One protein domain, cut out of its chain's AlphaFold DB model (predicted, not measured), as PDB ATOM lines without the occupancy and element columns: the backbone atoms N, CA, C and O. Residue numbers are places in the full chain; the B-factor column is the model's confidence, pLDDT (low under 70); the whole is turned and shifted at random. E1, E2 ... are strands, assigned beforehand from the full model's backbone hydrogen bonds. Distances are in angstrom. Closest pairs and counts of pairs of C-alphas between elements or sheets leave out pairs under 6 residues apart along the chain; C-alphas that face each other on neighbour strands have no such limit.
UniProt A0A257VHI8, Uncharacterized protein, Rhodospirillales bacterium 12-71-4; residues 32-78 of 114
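Overview. This is residues 32 to 78 of the 114 residues of an uncharacterized protein of Rhodospirillales bacterium 12-71-4 (UniProt A0A257VHI8). With little regular structure, this is a small, bent three-strand sheet, in which a short hairpin E1-E2 and a longer hairpin E2-E3 share strand E2; the loop of residues 57 to 66 lies at one end of the long axis. The printed part has 47 residues, no named helix and strands E1, E2, E3, in that order along the chain and across the antiparallel sheet. It is all strand by class, with 17 residues in named elements. It is only just loose, close to compact: the radius of gyration of the C-alphas is 11.5 A, and the spans are 33 by 24 by 15 A.

Arrangement. Edge strand E1, residues 43 to 46, and inner strand E2, residues 49 to 56, form a hairpin; N 44 and O 51 are 2.9 A apart, within hydrogen-bond range. E2 bends by 55 degrees at residue 53. Its pairing is staggered: residues 49 to 52 pair with E1, residues 52 to 56 with edge strand E3, residues 67 to 71. In the hairpin of E2 and E3, N 56 and O 67 are 2.8 A apart, within hydrogen-bond range. The three make a meander, each strand the antiparallel neighbour of the one before.

Along the chain. E1 begins at C-alpha 43 (115.514, 169.524, 135.594) and is 9.4 A long, E2 19.0 A, and E3 11.9 A, ending at C-alpha 71 (107.857, 172.731, 131.471).

Size, cuts and confidence. The C-alphas farthest apart, Ser 60 and Ala 78, are 33.6 A apart. The printed part has no cut and no long link; no printed residue is under 70 in pLDDT.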
ATOM      1  N   PRO A  32     119.099 171.459 123.473       76.00
ATOM      2  CA  PRO A  32     118.727 170.822 124.720       76.00
ATOM      3  C   PRO A  32     118.304 169.373 124.447       76.00
ATOM      4  O   PRO A  32     117.664 169.091 123.427       76.00
ATOM      5  N   PRO A  33     118.642 168.433 125.344       87.50
ATOM      6  CA  PRO A  33     118.282 167.039 125.154       87.50
ATOM      7  C   PRO A  33     116.761 166.880 125.060       87.50
ATOM      8  O   PRO A  33     115.994 167.577 125.733       87.50
ATOM      9  N   ALA A  34     116.316 165.917 124.253       93.00
ATOM     10  CA  ALA A  34     114.898 165.600 124.141       93.00
ATOM     11  C   ALA A  34     114.316 165.193 125.509       93.00
ATOM     12  O   ALA A  34     114.917 164.391 126.236       93.00
ATOM     13  N   CYS A  35     113.141 165.735 125.837       95.50
ATOM     14  CA  CYS A  35     112.341 165.306 126.982       95.50
ATOM     15  C   CYS A  35     111.594 164.027 126.596       95.50
ATOM     16  O   CYS A  35     110.749 164.022 125.705       95.50
ATOM     17  N   THR A  36     111.961 162.931 127.247       97.12
ATOM     18  CA  THR A  36     111.448 161.578 127.006       97.12
ATOM     19  C   THR A  36     111.049 160.955 128.336       97.12
ATOM     20  O   THR A  36     111.473 161.452 129.377       97.12
ATOM     21  N   ALA A  37     110.358 159.814 128.318       96.50
ATOM     22  CA  ALA A  37     110.024 159.062 129.534       96.50
ATOM     23  C   ALA A  37     111.243 158.821 130.444       96.50
ATOM     24  O   ALA A  37     111.184 159.060 131.643       96.50
ATOM     25  N   ALA A  38     112.398 158.474 129.863       96.44
ATOM     26  CA  ALA A  38     113.646 158.259 130.606       96.44
ATOM     27  C   ALA A  38     114.188 159.504 131.343       96.44
ATOM     28  O   ALA A  38     115.121 159.391 132.131       96.44
ATOM     29  N   ARG A  39     113.652 160.697 131.059       93.69
ATOM     30  CA  ARG A  39     114.050 161.971 131.673       93.69
ATOM     31  C   ARG A  39     112.913 162.628 132.445       93.69
ATOM     32  O   ARG A  39     113.044 163.789 132.823       93.69
ATOM     33  N   GLU A  40     111.802 161.935 132.661       95.69
ATOM     34  CA  GLU A  40     110.711 162.491 133.452       95.69
ATOM     35  C   GLU A  40     111.199 162.902 134.851       95.69
ATOM     36  O   GLU A  40     111.967 162.195 135.497       95.69
ATOM     37  N   GLY A  41     110.806 164.100 135.286       92.38
ATOM     38  CA  GLY A  41     111.227 164.693 136.556       92.38
ATOM     39  C   GLY A  41     112.608 165.357 136.536       92.38
ATOM     40  O   GLY A  41     112.915 166.118 137.452       92.38
ATOM     41  N   VAL A  42     113.423 165.150 135.496       93.38
ATOM     42  CA  VAL A  42     114.744 165.787 135.386       93.38
ATOM     43  C   VAL A  42     114.586 167.286 135.135       93.38
ATOM     44  O   VAL A  42     113.759 167.703 134.320       93.38
ATOM     45  N   ALA A  43     115.408 168.089 135.813       92.19
ATOM     46  CA  ALA A  43     115.514 169.524 135.594       92.19
ATOM     47  C   ALA A  43     116.721 169.858 134.703       92.19
ATOM     48  O   ALA A  43     117.802 169.300 134.882       92.19
ATOM     49  N   GLN A  44     116.535 170.769 133.751       90.56
ATOM     50  CA  GLN A  44     117.578 171.246 132.844       90.56
ATOM     51  C   GLN A  44     117.467 172.752 132.649       90.56
ATOM     52  O   GLN A  44     116.372 173.318 132.678       90.56
ATOM     53  N   CYS A  45     118.607 173.399 132.423       90.00
ATOM     54  CA  CYS A  45     118.617 174.799 132.044       90.00
ATOM     55  C   CYS A  45     118.365 174.933 130.542       90.00
ATOM     56  O   CYS A  45     119.175 174.472 129.740       90.00
ATOM     57  N   ILE A  46     117.257 175.564 130.159       90.38
ATOM     58  CA  ILE A  46     116.915 175.808 128.754       90.38
ATOM     59  C   ILE A  46     116.594 177.290 128.611       90.38
ATOM     60  O   ILE A  46     115.728 177.809 129.314       90.38
ATOM     61  N   ALA A  47     117.327 177.981 127.736       87.38
ATOM     62  CA  ALA A  47     117.195 179.425 127.526       87.38
ATOM     63  C   ALA A  47     117.242 180.241 128.842       87.38
ATOM     64  O   ALA A  47     116.459 181.165 129.052       87.38
ATOM     65  N   GLY A  48     118.129 179.861 129.770       86.50
ATOM     66  CA  GLY A  48     118.303 180.553 131.053       86.50
ATOM     67  C   GLY A  48     117.183 180.327 132.076       86.50
ATOM     68  O   GLY A  48     117.181 180.987 133.116       86.50
ATOM     69  N   LYS A  49     116.246 179.401 131.826       90.06
ATOM     70  CA  LYS A  49     115.188 178.997 132.765       90.06
ATOM     71  C   LYS A  49     115.361 177.553 133.213       90.06
ATOM     72  O   LYS A  49     115.746 176.689 132.427       90.06
ATOM     73  N   LEU A  50     115.041 177.290 134.480       91.38
ATOM     74  CA  LEU A  50     115.024 175.936 135.017       91.38
ATOM     75  C   LEU A  50     113.748 175.219 134.559       91.38
ATOM     76  O   LEU A  50     112.669 175.447 135.102       91.38
ATOM     77  N   CYS A  51     113.867 174.342 133.571       93.81
ATOM     78  CA  CYS A  51     112.747 173.586 133.024       93.81
ATOM     79  C   CYS A  51     112.724 172.166 133.583       93.81
ATOM     80  O   CYS A  51     113.779 171.573 133.786       93.81
ATOM     81  N   ILE A  52     111.533 171.594 133.789       95.06
ATOM     82  CA  ILE A  52     111.382 170.190 134.211       95.06
ATOM     83  C   ILE A  52     110.706 169.384 133.111       95.06
ATOM     84  O   ILE A  52     109.690 169.811 132.567       95.06
ATOM     85  N   CYS A  53     111.245 168.212 132.792       96.75
ATOM     86  CA  CYS A  53     110.621 167.299 131.843       96.75
ATOM     87  C   CYS A  53     109.437 166.595 132.510       96.75
ATOM     88  O   CYS A  53     109.580 165.997 133.578       96.75
ATOM     89  N   ARG A  54     108.254 166.683 131.903       96.88
ATOM     90  CA  ARG A  54     107.031 166.083 132.446       96.88
ATOM     91  C   ARG A  54     106.143 165.515 131.357       96.88
ATOM     92  O   ARG A  54     106.137 166.014 130.229       96.88
ATOM     93  N   PHE A  55     105.376 164.490 131.711       97.25
ATOM     94  CA  PHE A  55     104.323 163.981 130.854       97.25
ATOM     95  C   PHE A  55     103.142 164.959 130.810       97.25
ATOM     96  O   PHE A  55     102.569 165.327 131.836       97.25
ATOM     97  N   LEU A  56     102.781 165.395 129.608       95.88
ATOM     98  CA  LEU A  56     101.576 166.165 129.344       95.88
ATOM     99  C   LEU A  56     100.551 165.237 128.713       95.88
ATOM    100  O   LEU A  56     100.739 164.749 127.595       95.88
ATOM    101  N   ARG A  57      99.440 165.064 129.426       95.31
ATOM    102  CA  ARG A  57      98.237 164.444 128.884       95.31
ATOM    103  C   ARG A  57      97.697 165.340 127.777       95.31
ATOM    104  O   ARG A  57      97.504 166.545 127.957       95.31
ATOM    105  N   GLY A  58      97.506 164.735 126.623       94.38
ATOM    106  CA  GLY A  58      96.773 165.291 125.515       94.38
ATOM    107  C   GLY A  58      95.292 165.439 125.844       94.38
ATOM    108  O   GLY A  58      94.820 165.145 126.944       94.38
ATOM    109  N   GLY A  59      94.542 165.914 124.861       94.62
ATOM    110  CA  GLY A  59      93.104 166.087 124.993       94.62
ATOM    111  C   GLY A  59      92.441 165.979 123.638       94.62
ATOM    112  O   GLY A  59      92.807 166.714 122.716       94.62
ATOM    113  N   SER A  60      91.445 165.098 123.541       92.81
ATOM    114  CA  SER A  60      90.675 164.842 122.317       92.81
ATOM    115  C   SER A  60      90.041 166.112 121.756       92.81
ATOM    116  O   SER A  60      90.099 166.343 120.554       92.81
ATOM    117  N   LEU A  61      89.544 166.992 122.627       94.94
ATOM    118  CA  LEU A  61      88.927 168.264 122.239       94.94
ATOM    119  C   LEU A  61      89.906 169.227 121.545       94.94
ATOM    120  O   LEU A  61      89.499 170.035 120.722       94.94
ATOM    121  N   THR A  62      91.204 169.126 121.848       92.44
ATOM    122  CA  THR A  62      92.256 169.965 121.239       92.44
ATOM    123  C   THR A  62      93.049 169.245 120.148       92.44
ATOM    124  O   THR A  62      93.975 169.829 119.589       92.44
ATOM    125  N   GLY A  63      92.755 167.962 119.896       94.25
ATOM    126  CA  GLY A  63      93.534 167.107 118.995       94.25
ATOM    127  C   GLY A  63      95.000 166.923 119.406       94.25
ATOM    128  O   GLY A  63      95.822 166.513 118.590       94.25
ATOM    129  N   ARG A  64      95.371 167.256 120.651       95.19
ATOM    130  CA  ARG A  64      96.757 167.140 121.115       95.19
ATOM    131  C   ARG A  64      97.032 165.725 121.610       95.19
ATOM    132  O   ARG A  64      96.288 165.272 122.480       95.19
ATOM    133  N   PRO A  65      98.106 165.069 121.139       95.25
ATOM    134  CA  PRO A  65      98.525 163.787 121.672       95.25
ATOM    135  C   PRO A  65      99.222 163.948 123.025       95.25
ATOM    136  O   PRO A  65      99.802 165.002 123.337       95.25
ATOM    137  N   ASP A  66      99.192 162.855 123.779       96.44
ATOM    138  CA  ASP A  66     100.033 162.617 124.943       96.44
ATOM    139  C   ASP A  66     101.513 162.723 124.557       96.44
ATOM    140  O   ASP A  66     101.938 162.183 123.533       96.44
ATOM    141  N   ARG A  67     102.311 163.434 125.360       96.19
ATOM    142  CA  ARG A  67     103.748 163.595 125.096       96.19
ATOM    143  C   ARG A  67     104.526 164.028 126.326       96.19
ATOM    144  O   ARG A  67     103.991 164.674 127.218       96.19
ATOM    145  N   PHE A  68     105.826 163.775 126.312       97.44
ATOM    146  CA  PHE A  68     106.765 164.393 127.241       97.44
ATOM    147  C   PHE A  68     107.176 165.772 126.719       97.44
ATOM    148  O   PHE A  68     107.491 165.920 125.538       97.44
ATOM    149  N   ASN A  69     107.141 166.794 127.576       95.50
ATOM    150  CA  ASN A  69     107.567 168.144 127.214       95.50
ATOM    151  C   ASN A  69     108.294 168.848 128.366       95.50
ATOM    152  O   ASN A  69     108.009 168.611 129.541       95.50
ATOM    153  N   TRP A  70     109.211 169.748 128.012       95.31
ATOM    154  CA  TRP A  70     109.863 170.635 128.969       95.31
ATOM    155  C   TRP A  70     108.869 171.687 129.475       95.31
ATOM    156  O   TRP A  70     108.320 172.470 128.699       95.31
ATOM    157  N   ASP A  71     108.635 171.706 130.785       95.00
ATOM    158  CA  ASP A  71     107.857 172.731 131.471       95.00
ATOM    159  C   ASP A  71     108.774 173.814 132.034       95.00
ATOM    160  O   ASP A  71     109.392 173.659 133.092       95.00
ATOM    161  N   CYS A  72     108.818 174.917 131.294       93.69
ATOM    162  CA  CYS A  72     109.526 176.147 131.620       93.69
ATOM    163  C   CYS A  72     108.556 177.251 132.088       93.69
ATOM    164  O   CYS A  72     108.770 178.419 131.765       93.69
ATOM    165  N   GLY A  73     107.445 176.894 132.753       90.38
ATOM    166  CA  GLY A  73     106.391 177.839 133.140       90.38
ATOM    167  C   GLY A  73     106.902 179.085 133.878       90.38
ATOM    168  O   GLY A  73     107.971 179.075 134.475       90.38
ATOM    169  N   VAL A  74     106.117 180.166 133.875       88.75
ATOM    170  CA  VAL A  74     106.540 181.501 134.360       88.75
ATOM    171  C   VAL A  74     107.056 181.528 135.806       88.75
ATOM    172  O   VAL A  74     107.904 182.345 136.147       88.75
ATOM    173  N   LEU A  75     106.577 180.610 136.648       88.38
ATOM    174  CA  LEU A  75     106.998 180.484 138.046       88.38
ATOM    175  C   LEU A  75     108.335 179.746 138.209       88.38
ATOM    176  O   LEU A  75     108.852 179.638 139.320       88.38
ATOM    177  N   ARG A  76     108.902 179.210 137.122       87.75
ATOM    178  CA  ARG A  76     110.224 178.593 137.135       87.75
ATOM    179  C   ARG A  76     111.297 179.677 137.209       87.75
ATOM    180  O   ARG A  76     111.263 180.644 136.440       87.75
ATOM    181  N   PRO A  77     112.279 179.522 138.101       86.94
ATOM    182  CA  PRO A  77     113.306 180.528 138.264       86.94
ATOM    183  C   PRO A  77     114.321 180.499 137.110       86.94
ATOM    184  O   PRO A  77     114.354 179.576 136.288       86.94
ATOM    185  N   ALA A  78     115.158 181.534 137.048       89.12
ATOM    186  CA  ALA A  78     116.317 181.548 136.164       89.12
ATOM    187  C   ALA A  78     117.382 180.538 136.627       89.12
ATOM    188  O   ALA A  78     117.440 180.181 137.803       89.12
TER     189      ALA A  78